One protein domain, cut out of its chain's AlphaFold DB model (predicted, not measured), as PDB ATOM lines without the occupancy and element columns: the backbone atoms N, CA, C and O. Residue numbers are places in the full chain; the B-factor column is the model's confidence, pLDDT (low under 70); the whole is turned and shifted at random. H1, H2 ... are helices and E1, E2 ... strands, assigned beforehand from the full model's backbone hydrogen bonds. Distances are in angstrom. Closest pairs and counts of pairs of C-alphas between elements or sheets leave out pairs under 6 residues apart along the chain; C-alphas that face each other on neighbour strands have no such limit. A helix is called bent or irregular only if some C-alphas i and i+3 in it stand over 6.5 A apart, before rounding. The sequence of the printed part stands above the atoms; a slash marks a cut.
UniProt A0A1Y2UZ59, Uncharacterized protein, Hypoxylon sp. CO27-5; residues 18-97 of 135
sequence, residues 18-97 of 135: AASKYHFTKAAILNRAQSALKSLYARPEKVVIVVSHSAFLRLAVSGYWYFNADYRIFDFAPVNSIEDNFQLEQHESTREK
ATOM      1  N   ALA A  18      27.149   3.115 -30.483       88.25
ATOM      2  CA  ALA A  18      26.345   4.316 -30.711       88.25
ATOM      3  C   ALA A  18      26.414   5.302 -29.528       88.25
ATOM      4  O   ALA A  18      26.277   6.514 -29.724       88.25
ATOM      5  N   ALA A  19      26.665   4.797 -28.315       89.12
ATOM      6  CA  ALA A  19      26.819   5.571 -27.088       89.12
ATOM      7  C   ALA A  19      28.227   6.151 -26.883       89.12
ATOM      8  O   ALA A  19      28.421   6.906 -25.932       89.12
ATOM      9  N   SER A  20      29.179   5.901 -27.793       89.38
ATOM     10  CA  SER A  20      30.572   6.390 -27.712       89.38
ATOM     11  C   SER A  20      30.701   7.891 -27.412       89.38
ATOM     12  O   SER A  20      31.566   8.310 -26.644       89.38
ATOM     13  N   LYS A  21      29.783   8.721 -27.925       89.31
ATOM     14  CA  LYS A  21      29.710  10.170 -27.633       89.31
ATOM     15  C   LYS A  21      29.452  10.521 -26.158       89.31
ATOM     16  O   LYS A  21      29.665  11.663 -25.754       89.31
ATOM     17  N   TYR A  22      28.978   9.571 -25.354       89.44
ATOM     18  CA  TYR A  22      28.723   9.724 -23.919       89.44
ATOM     19  C   TYR A  22      29.822   9.147 -23.035       89.44
ATOM     20  O   TYR A  22      29.738   9.290 -21.811       89.44
ATOM     21  N   HIS A  23      30.855   8.544 -23.624       89.69
ATOM     22  CA  HIS A  23      31.968   8.002 -22.863       89.69
ATOM     23  C   HIS A  23      32.717   9.124 -22.129       89.69
ATOM     24  O   HIS A  23      32.560  10.326 -22.392       89.69
ATOM     25  N   PHE A  24      33.519   8.719 -21.152       89.69
ATOM     26  CA  PHE A  24      34.338   9.626 -20.354       89.69
ATOM     27  C   PHE A  24      35.720   9.883 -20.979       89.69
ATOM     28  O   PHE A  24      36.590  10.456 -20.327       89.69
ATOM     29  N   THR A  25      35.915   9.502 -22.244       92.62
ATOM     30  CA  THR A  25      37.135   9.794 -23.003       92.62
ATOM     31  C   THR A  25      37.253  11.282 -23.309       92.62
ATOM     32  O   THR A  25      36.258  11.998 -23.456       92.62
ATOM     33  N   LYS A  26      38.487  11.761 -23.451       94.75
ATOM     34  CA  LYS A  26      38.819  13.154 -23.749       94.75
ATOM     35  C   LYS A  26      38.059  13.671 -24.962       94.75
ATOM     36  O   LYS A  26      37.402  14.706 -24.869       94.75
ATOM     37  N   ALA A  27      38.080  12.922 -26.063       94.44
ATOM     38  CA  ALA A  27      37.362  13.284 -27.280       94.44
ATOM     39  C   ALA A  27      35.849  13.421 -27.035       94.44
ATOM     40  O   ALA A  27      35.249  14.430 -27.408       94.44
ATOM     41  N   ALA A  28      35.228  12.448 -26.360       93.75
ATOM     42  CA  ALA A  28      33.792  12.471 -26.091       93.75
ATOM     43  C   ALA A  28      33.388  13.632 -25.166       93.75
ATOM     44  O   ALA A  28      32.403  14.324 -25.432       93.75
ATOM     45  N   ILE A  29      34.145  13.891 -24.095       96.00
ATOM     46  CA  ILE A  29      33.834  14.981 -23.162       96.00
ATOM     47  C   ILE A  29      34.048  16.355 -23.818       96.00
ATOM     48  O   ILE A  29      33.169  17.213 -23.696       96.00
ATOM     49  N   LEU A  30      35.153  16.571 -24.541       96.81
ATOM     50  CA  LEU A  30      35.409  17.841 -25.232       96.81
ATOM     51  C   LEU A  30      34.351  18.124 -26.308       96.81
ATOM     52  O   LEU A  30      33.822  19.234 -26.366       96.81
ATOM     53  N   ASN A  31      33.952  17.117 -27.090       95.62
ATOM     54  CA  ASN A  31      32.886  17.265 -28.087       95.62
ATOM     55  C   ASN A  31      31.531  17.612 -27.450       95.62
ATOM     56  O   ASN A  31      30.778  18.435 -27.983       95.62
ATOM     57  N   ARG A  32      31.215  17.027 -26.285       95.62
ATOM     58  CA  ARG A  32      30.008  17.385 -25.524       95.62
ATOM     59  C   ARG A  32      30.068  18.817 -25.002       95.62
ATOM     60  O   ARG A  32      29.063  19.520 -25.088       95.62
ATOM     61  N   ALA A  33      31.221  19.263 -24.508       97.38
ATOM     62  CA  ALA A  33      31.405  20.645 -24.073       97.38
ATOM     63  C   ALA A  33      31.242  21.636 -25.233       97.38
ATOM     64  O   ALA A  33      30.497  22.600 -25.092       97.38
ATOM     65  N   GLN A  34      31.828  21.359 -26.400       97.00
ATOM     66  CA  GLN A  34      31.659  22.194 -27.593       97.00
ATOM     67  C   GLN A  34      30.211  22.214 -28.097       97.00
ATOM     68  O   GLN A  34      29.694  23.270 -28.448       97.00
ATOM     69  N   SER A  35      29.509  21.080 -28.055       95.12
ATOM     70  CA  SER A  35      28.078  21.028 -28.394       95.12
ATOM     71  C   SER A  35      27.229  21.862 -27.427       95.12
ATOM     72  O   SER A  35      26.325  22.583 -27.855       95.12
ATOM     73  N   ALA A  36      27.535  21.803 -26.126       96.06
ATOM     74  CA  ALA A  36      26.873  22.618 -25.114       96.06
ATOM     75  C   ALA A  36      27.166  24.112 -25.319       96.06
ATOM     76  O   ALA A  36      26.231  24.908 -25.356       96.06
ATOM     77  N   LEU A  37      28.432  24.491 -25.524       97.19
ATOM     78  CA  LEU A  37      28.830  25.873 -25.794       97.19
ATOM     79  C   LEU A  37      28.170  26.408 -27.063       97.19
ATOM     80  O   LEU A  37      27.564  27.470 -27.007       97.19
ATOM     81  N   LYS A  38      28.158  25.648 -28.161       95.69
ATOM     82  CA  LYS A  38      27.428  26.013 -29.384       95.69
ATOM     83  C   LYS A  38      25.963  26.342 -29.098       95.69
ATOM     84  O   LYS A  38      25.437  27.336 -29.594       95.69
ATOM     85  N   SER A  39      25.301  25.517 -28.284       95.44
ATOM     86  CA  SER A  39      23.916  25.765 -27.884       95.44
ATOM     87  C   SER A  39      23.775  27.006 -27.004       95.44
ATOM     88  O   SER A  39      22.757  27.681 -27.123       95.44
ATOM     89  N   LEU A  40      24.741  27.289 -26.125       96.88
ATOM     90  CA  LEU A  40      24.754  28.468 -25.253       96.88
ATOM     91  C   LEU A  40      24.991  29.761 -26.044       96.88
ATOM     92  O   LEU A  40      24.292  30.737 -25.809       96.88
ATOM     93  N   TYR A  41      25.900  29.746 -27.018       95.31
ATOM     94  CA  TYR A  41      26.175  30.870 -27.920       95.31
ATOM     95  C   TYR A  41      24.965  31.255 -28.779       95.31
ATOM     96  O   TYR A  41      24.789  32.419 -29.123       95.31
ATOM     97  N   ALA A  42      24.118  30.284 -29.127       95.25
ATOM     98  CA  ALA A  42      22.906  30.515 -29.912       95.25
ATOM     99  C   ALA A  42      21.722  31.050 -29.081       95.25
ATOM    100  O   ALA A  42      20.645  31.295 -29.632       95.25
ATOM    101  N   ARG A  43      21.874  31.186 -27.758       96.31
ATOM    102  CA  ARG A  43      20.791  31.618 -26.873       96.31
ATOM    103  C   ARG A  43      20.527  33.125 -26.991       96.31
ATOM    104  O   ARG A  43      21.473  33.903 -27.004       96.31
ATOM    105  N   PRO A  44      19.253  33.560 -27.017       96.31
ATOM    106  CA  PRO A  44      18.912  34.982 -27.063       96.31
ATOM    107  C   PRO A  44      18.993  35.674 -25.692       96.31
ATOM    108  O   PRO A  44      18.910  36.901 -25.616       96.31
ATOM    109  N   GLU A  45      19.076  34.919 -24.592       97.94
ATOM    110  CA  GLU A  45      19.127  35.495 -23.252       97.94
ATOM    111  C   GLU A  45      20.454  36.211 -22.984       97.94
ATOM    112  O   GLU A  45      21.529  35.705 -23.278       97.94
ATOM    113  N   LYS A  46      20.374  37.379 -22.337       95.19
ATOM    114  CA  LYS A  46      21.551  38.188 -21.976       95.19
ATOM    115  C   LYS A  46      22.434  37.540 -20.910       95.19
ATOM    116  O   LYS A  46      23.608  37.866 -20.809       95.19
ATOM    117  N   VAL A  47      21.840  36.699 -20.066       96.81
ATOM    118  CA  VAL A  47      22.513  36.016 -18.961       96.81
ATOM    119  C   VAL A  47      22.006  34.585 -18.923       96.81
ATOM    120  O   VAL A  47      20.795  34.354 -18.909       96.81
ATOM    121  N   VAL A  48      22.934  33.633 -18.873       97.62
ATOM    122  CA  VAL A  48      22.637  32.206 -18.771       97.62
ATOM    123  C   VAL A  48      23.335  31.647 -17.538       97.62
ATOM    124  O   VAL A  48      24.535  31.834 -17.358       97.62
ATOM    125  N   ILE A  49      22.582  30.953 -16.686       97.81
ATOM    126  CA  ILE A  49      23.126  30.266 -15.512       97.81
ATOM    127  C   ILE A  49      23.267  28.787 -15.853       97.81
ATOM    128  O   ILE A  49      22.283  28.122 -16.179       97.81
ATOM    129  N   VAL A  50      24.491  28.273 -15.758       97.81
ATOM    130  CA  VAL A  50      24.804  26.860 -15.980       97.81
ATOM    131  C   VAL A  50      25.126  26.209 -14.641       97.81
ATOM    132  O   VAL A  50      26.040  26.635 -13.941       97.81
ATOM    133  N   VAL A  51      24.386  25.154 -14.297       97.50
ATOM    134  CA  VAL A  51      24.659  24.309 -13.128       97.50
ATOM    135  C   VAL A  51      25.149  22.960 -13.633       97.50
ATOM    136  O   VAL A  51      24.455  22.287 -14.392       97.50
ATOM    137  N   SER A  52      26.363  22.582 -13.245       96.81
ATOM    138  CA  SER A  52      27.015  21.353 -13.694       96.81
ATOM    139  C   SER A  52      28.042  20.883 -12.662       96.81
ATOM    140  O   SER A  52      28.308  21.561 -11.671       96.81
ATOM    141  N   HIS A  53      28.621  19.709 -12.893       96.12
ATOM    142  CA  HIS A  53      29.698  19.162 -12.079       96.12
ATOM    143  C   HIS A  53      31.040  19.838 -12.369       96.12
ATOM    144  O   HIS A  53      31.335  20.216 -13.509       96.12
ATOM    145  N   SER A  54      31.864  19.931 -11.324       96.38
ATOM    146  CA  SER A  54      33.168  20.592 -11.342       96.38
ATOM    147  C   SER A  54      34.098  20.020 -12.406       96.38
ATOM    148  O   SER A  54      34.685  20.799 -13.144       96.38
ATOM    149  N   ALA A  55      34.197  18.696 -12.546       96.06
ATOM    150  CA  ALA A  55      35.090  18.080 -13.524       96.06
ATOM    151  C   ALA A  55      34.717  18.402 -14.968       96.06
ATOM    152  O   ALA A  55      35.595  18.727 -15.761       96.06
ATOM    153  N   PHE A  56      33.426  18.383 -15.313       97.50
ATOM    154  CA  PHE A  56      32.997  18.743 -16.664       97.50
ATOM    155  C   PHE A  56      33.309  20.211 -16.969       97.50
ATOM    156  O   PHE A  56      33.897  20.524 -18.006       97.50
ATOM    157  N   LEU A  57      32.981  21.111 -16.034       97.69
ATOM    158  CA  LEU A  57      33.266  22.534 -16.200       97.69
ATOM    159  C   LEU A  57      34.774  22.803 -16.273       97.69
ATOM    160  O   LEU A  57      35.232  23.504 -17.171       97.69
ATOM    161  N   ARG A  58      35.555  22.195 -15.377       97.25
ATOM    162  CA  ARG A  58      37.009  22.349 -15.288       97.25
ATOM    163  C   ARG A  58      37.717  21.806 -16.519       97.25
ATOM    164  O   ARG A  58      38.502  22.520 -17.128       97.25
ATOM    165  N   LEU A  59      37.475  20.542 -16.857       97.75
ATOM    166  CA  LEU A  59      38.283  19.816 -17.831       97.75
ATOM    167  C   LEU A  59      37.821  20.017 -19.268       97.75
ATOM    168  O   LEU A  59      38.600  19.734 -20.169       97.75
ATOM    169  N   ALA A  60      36.592  20.478 -19.508       97.75
ATOM    170  CA  ALA A  60      36.066  20.532 -20.869       97.75
ATOM    171  C   ALA A  60      35.414  21.854 -21.272       97.75
ATOM    172  O   ALA A  60      35.422  22.169 -22.457       97.75
ATOM    173  N   VAL A  61      34.873  22.628 -20.327       97.69
ATOM    174  CA  VAL A  61      34.134  23.857 -20.661       97.69
ATOM    175  C   VAL A  61      34.982  25.111 -20.472       97.69
ATOM    176  O   VAL A  61      35.074  25.917 -21.390       97.69
ATOM    177  N   SER A  62      35.575  25.305 -19.290       96.88
ATOM    178  CA  SER A  62      36.140  26.602 -18.904       96.88
ATOM    179  C   SER A  62      37.601  26.581 -18.463       96.88
ATOM    180  O   SER A  62      38.187  27.650 -18.375       96.88
ATOM    181  N   GLY A  63      38.194  25.431 -18.126       97.06
ATOM    182  CA  GLY A  63      39.611  25.381 -17.738       97.06
ATOM    183  C   GLY A  63      39.895  25.925 -16.338       97.06
ATOM    184  O   GLY A  63      41.003  26.379 -16.071       97.06
ATOM    185  N   TYR A  64      38.913  25.898 -15.432       97.69
ATOM    186  CA  TYR A  64      39.066  26.442 -14.080       97.69
ATOM    187  C   TYR A  64      38.432  25.564 -13.005       97.69
ATOM    188  O   TYR A  64      37.503  24.805 -13.265       97.69
ATOM    189  N   TRP A  65      38.914  25.697 -11.771       97.06
ATOM    190  CA  TRP A  65      38.424  24.933 -10.627       97.06
ATOM    191  C   TRP A  65      37.084  25.453 -10.099       97.06
ATOM    192  O   TRP A  65      36.860  26.665 -10.044       97.06
ATOM    193  N   TYR A  66      36.236  24.522  -9.655       97.31
ATOM    194  CA  TYR A  66      34.943  24.781  -9.017       97.31
ATOM    195  C   TYR A  66      34.817  23.924  -7.759       97.31
ATOM    196  O   TYR A  66      34.664  22.704  -7.846       97.31
ATOM    197  N   PHE A  67      34.887  24.547  -6.589       96.31
ATOM    198  CA  PHE A  67      34.517  23.908  -5.329       96.31
ATOM    199  C   PHE A  67      33.020  24.064  -5.063       96.31
ATOM    200  O   PHE A  67      32.336  24.859  -5.705       96.31
ATOM    201  N   ASN A  68      32.497  23.269  -4.128       95.12
ATOM    202  CA  ASN A  68      31.058  23.162  -3.892       95.12
ATOM    203  C   ASN A  68      30.390  24.536  -3.713       95.12
ATOM    204  O   ASN A  68      30.740  25.299  -2.806       95.12
ATOM    205  N   ALA A  69      29.397  24.791  -4.573       94.19
ATOM    206  CA  ALA A  69      28.602  26.017  -4.663       94.19
ATOM    207  C   ALA A  69      29.364  27.303  -5.045       94.19
ATOM    208  O   ALA A  69      28.766  28.378  -5.025       94.19
ATOM    209  N   ASP A  70      30.645  27.222  -5.405       97.38
ATOM    210  CA  ASP A  70      31.351  28.356  -6.003       97.38
ATOM    211  C   ASP A  70      30.936  28.540  -7.472       97.38
ATOM    212  O   ASP A  70      30.460  27.609  -8.127       97.38
ATOM    213  N   TYR A  71      31.110  29.751  -7.996       97.75
ATOM    214  CA  TYR A  71      30.695  30.107  -9.351       97.75
ATOM    215  C   TYR A  71      31.735  30.973 -10.050       97.75
ATOM    216  O   TYR A  71      32.560  31.635  -9.420       97.75
ATOM    217  N   ARG A  72      31.679  30.992 -11.380       98.12
ATOM    218  CA  ARG A  72      32.527  31.830 -12.229       98.12
ATOM    219  C   ARG A  72      31.669  32.512 -13.279       98.12
ATOM    220  O   ARG A  72      30.665  31.952 -13.712       98.12
ATOM    221  N   ILE A  73      32.059  33.726 -13.642       98.25
ATOM    222  CA  ILE A  73      31.385  34.521 -14.666       98.25
ATOM    223  C   ILE A  73      32.276  34.519 -15.899       98.25
ATOM    224  O   ILE A  73      33.483  34.735 -15.780       98.25
ATOM    225  N   PHE A  74      31.671  34.273 -17.056       98.19
ATOM    226  CA  PHE A  74      32.359  34.273 -18.336       98.19
ATOM    227  C   PHE A  74      31.574  35.069 -19.362       98.19
ATOM    228  O   PHE A  74      30.344  34.997 -19.387       98.19
ATOM    229  N   ASP A  75      32.320  35.730 -20.232       97.62
ATOM    230  CA  ASP A  75      31.833  36.246 -21.498       97.62
ATOM    231  C   ASP A  75      32.139  35.244 -22.619       97.62
ATOM    232  O   ASP A  75      33.054  34.414 -22.534       97.62
ATOM    233  N   PHE A  76      31.337  35.300 -23.679       96.56
ATOM    234  CA  PHE A  76      31.593  34.543 -24.896       96.56
ATOM    235  C   PHE A  76      32.737  35.192 -25.674       96.56
ATOM    236  O   PHE A  76      32.646  36.359 -26.054       96.56
ATOM    237  N   ALA A  77      33.793  34.421 -25.932       94.88
ATOM    238  CA  ALA A  77      34.856  34.844 -26.829       94.88
ATOM    239  C   ALA A  77      34.309  35.040 -28.262       94.88
ATOM    240  O   ALA A  77      33.388  34.329 -28.681       94.88
ATOM    241  N   PRO A  78      34.866  35.967 -29.058       91.31
ATOM    242  CA  PRO A  78      34.488  36.111 -30.460       91.31
ATOM    243  C   PRO A  78      34.739  34.825 -31.260       91.31
ATOM    244  O   PRO A  78      35.822  34.246 -31.193       91.31
ATOM    245  N   VAL A  79      33.757  34.408 -32.062       88.81
ATOM    246  CA  VAL A  79      33.885  33.295 -33.017       88.81
ATOM    247  C   VAL A  79      34.102  33.899 -34.399       88.81
ATOM    248  O   VAL A  79      33.197  34.541 -34.936       88.81
ATOM    249  N   ASN A  80      35.301  33.740 -34.961       81.94
ATOM    250  CA  ASN A  80      35.686  34.395 -36.215       81.94
ATOM    251  C   ASN A  80      35.516  33.475 -37.432       81.94
ATOM    252  O   ASN A  80      35.431  33.958 -38.563       81.94
ATOM    253  N   SER A  81      35.443  32.160 -37.213       78.94
ATOM    254  CA  SER A  81      35.238  31.155 -38.251       78.94
ATOM    255  C   SER A  81      34.294  30.033 -37.797       78.94
ATOM    256  O   SER A  81      34.042  29.843 -36.612       78.94
ATOM    257  N   ILE A  82      33.764  29.268 -38.757       69.56
ATOM    258  CA  ILE A  82      32.921  28.086 -38.485       69.56
ATOM    259  C   ILE A  82      33.745  26.937 -37.871       69.56
ATOM    260  O   ILE A  82      33.181  26.055 -37.223       69.56
ATOM    261  N   GLU A  83      35.061  26.945 -38.079       72.69
ATOM    262  CA  GLU A  83      35.996  25.928 -37.588       72.69
ATOM    263  C   GLU A  83      36.564  26.276 -36.205       72.69
ATOM    264  O   GLU A  83      37.194  25.433 -35.564       72.69
ATOM    265  N   ASP A  84      36.326  27.500 -35.725       81.06
ATOM    266  CA  ASP A  84      36.799  27.936 -34.420       81.06
ATOM    267  C   ASP A  84      36.027  27.210 -33.316       81.06
ATOM    268  O   ASP A  84      34.794  27.157 -33.295       81.06
ATOM    269  N   ASN A  85      36.769  26.684 -32.344       88.94
ATOM    270  CA  ASN A  85      36.166  26.178 -31.120       88.94
ATOM    271  C   ASN A  85      35.531  27.328 -30.331       88.94
ATOM    272  O   ASN A  85      36.111  28.407 -30.201       88.94
ATOM    273  N   PHE A  86      34.379  27.062 -29.719       95.12
ATOM    274  CA  PHE A  86      33.759  27.984 -28.779       95.12
ATOM    275  C   PHE A  86      34.621  28.073 -27.519       95.12
ATOM    276  O   PHE A  86      34.993  27.048 -26.935       95.12
ATOM    277  N   GLN A  87      34.924  29.298 -27.099       94.62
ATOM    278  CA  GLN A  87      35.770  29.587 -25.940       94.62
ATOM    279  C   GLN A  87      35.041  30.494 -24.946       94.62
ATOM    280  O   GLN A  87      33.975  31.030 -25.236       94.62
ATOM    281  N   LEU A  88      35.581  30.637 -23.742       96.56
ATOM    282  CA  LEU A  88      35.011  31.483 -22.700       96.56
ATOM    283  C   LEU A  88      36.109  32.359 -22.113       96.56
ATOM    284  O   LEU A  88      37.198  31.869 -21.813       96.56
ATOM    285  N   GLU A  89      35.801  33.631 -21.892       96.38
ATOM    286  CA  GLU A  89      36.705  34.579 -21.246       96.38
ATOM    287  C   GLU A  89      36.218  34.835 -19.824       96.38
ATOM    288  O   GLU A  89      35.111  35.325 -19.612       96.38
ATOM    289  N   GLN A  90      37.011  34.444 -18.817       97.38
ATOM    290  CA  GLN A  90      36.591  34.619 -17.427       97.38
ATOM    291  C   GLN A  90      36.644  36.094 -17.028       97.38
ATOM    292  O   GLN A  90      37.702  36.720 -17.086       97.38
ATOM    293  N   HIS A  91      35.530  36.599 -16.505       96.94
ATOM    294  CA  HIS A  91      35.432  37.954 -15.990       96.94
ATOM    295  C   HIS A  91      36.329  38.150 -14.754       96.94
ATOM    296  O   HIS A  91      36.317  37.340 -13.812       96.94
ATOM    297  N   GLU A  92      37.065  39.265 -14.727       95.56
ATOM    298  CA  GLU A  92      38.097  39.589 -13.726       95.56
ATOM    299  C   GLU A  92      37.587  39.467 -12.284       95.56
ATOM    300  O   GLU A  92      38.245  38.860 -11.437       95.56
ATOM    301  N   SER A  93      36.352  39.922 -12.033       95.19
ATOM    302  CA  SER A  93      35.708  39.899 -10.709       95.19
ATOM    303  C   SER A  93      35.656  38.521 -10.037       95.19
ATOM    304  O   SER A  93      35.588  38.448  -8.806       95.19
ATOM    305  N   THR A  94      35.680  37.441 -10.827       97.00
ATOM    306  CA  THR A  94      35.725  36.057 -10.330       97.00
ATOM    307  C   THR A  94      37.068  35.378 -10.583       97.00
ATOM    308  O   THR A  94      37.389  34.410  -9.896       97.00
ATOM    309  N   ARG A  95      37.870  35.862 -11.539       95.12
ATOM    310  CA  ARG A  95      39.171  35.275 -11.887       95.12
ATOM    311  C   ARG A  95      40.175  35.418 -10.747       95.12
ATOM    312  O   ARG A  95      40.730  34.419 -10.304       95.12
ATOM    313  N   GLU A  96      40.347  36.632 -10.232       94.00
ATOM    314  CA  GLU A  96      41.383  36.954  -9.235       94.00
ATOM    315  C   GLU A  96      41.144  36.309  -7.867       94.00
ATOM    316  O   GLU A  96      42.069  36.136  -7.079       94.00
ATOM    317  N   LYS A  97      39.893  35.949  -7.581       95.06
ATOM    318  CA  LYS A  97      39.482  35.374  -6.296       95.06
ATOM    319  C   LYS A  97      39.411  33.852  -6.328       95.06
ATOM    320  O   LYS A  97      39.254  33.242  -5.280       95.06
TER     321      LYS A  97
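Overview. This is residues 18 to 97 of the 135 residues of an uncharacterized protein of Hypoxylon sp. CO27-5 (UniProt A0A1Y2UZ59). Two helices, H2 and H3, pack on each other at a steep angle in the middle of the domain, and a small two-stranded hairpin, E1 and E2, lies close by, near the end of H2 and the end of H3. Two short helices sit at the far ends of the longest axis, H1 before H2 and H4 just after E2, while long loops join H2, H3, E1 and E2. The printed part has 80 residues, with four named helices and two named strands in the order H1, H2, H3, E1, E2, H4; the sheet, E1 - E2, is antiparallel, and the class is mostly helix. The whole is compact, with a radius of gyration of the C-alphas of 13.2 A, and spans 41 by 31 by 19 A.

Along the chain. H1, residues 18 to 22, begins at C-alpha 18 (26.345, 4.316, -30.711) and measures 9.0 A; it is irregular, with C-alphas 18 and 21 7.4 A apart. H2, residues 26 to 41, is the longest helix at 22.2 A and ends at C-alpha 41 (26.175, 30.870, -27.920). H3, residues 54 to 62, measures 10.1 A and is irregular, with C-alphas 59 and 62 7.2 A apart. E1 is residues 74 to 76, 6.6 A, and E2 is residues 88 to 90, 6.3 A. H4, residues 92 to 95, measures 4.8 A and ends at C-alpha 95 (39.171, 35.275, -11.887).

Arrangement. H1 and H2 touch, H2 with residues 28 to 32 alone; their closest C-alphas, of Lys 21 and Ala 28, are 4.9 A apart. H2 and H3 touch, closest at the C-alphas of Leu 30 and Ala 60, 5.2 A, and run the same way at a steep tilt of 66 degrees. The closest C-alphas of H2 and E1, those of Tyr 41 and Phe 76, are 7.2 A apart. Those of H3 and E2, Ser 62 and Leu 88, are 6.3 A apart. E1 and E2 form a hairpin, antiparallel at 147 degrees, with N 75 and O 89 at 2.9 A and N 89 and O 75 at 2.9 A, both within hydrogen-bond range. H4 touches no helix and is apart from E1. In H2 every O i to N i+4 pair is within hydrogen-bond range; in H3 4 of 5 are, in H1 0 of 1, with 1 of 2 O i to N i+3 pairs within range, and H4 is too short for an O i to N i+4 pair.

Size, cuts and confidence. The C-alphas of Ala 18 and Ser 93, the two farthest apart, are 41.9 A apart. The printed part has no cut. The links H2 to H3, H3 to E1 and E1 to E2 are long; those from H1 to H2 and from E2 to H4 are tight. The mean pLDDT of the printed part is 94.3, and residue 82 is under 70.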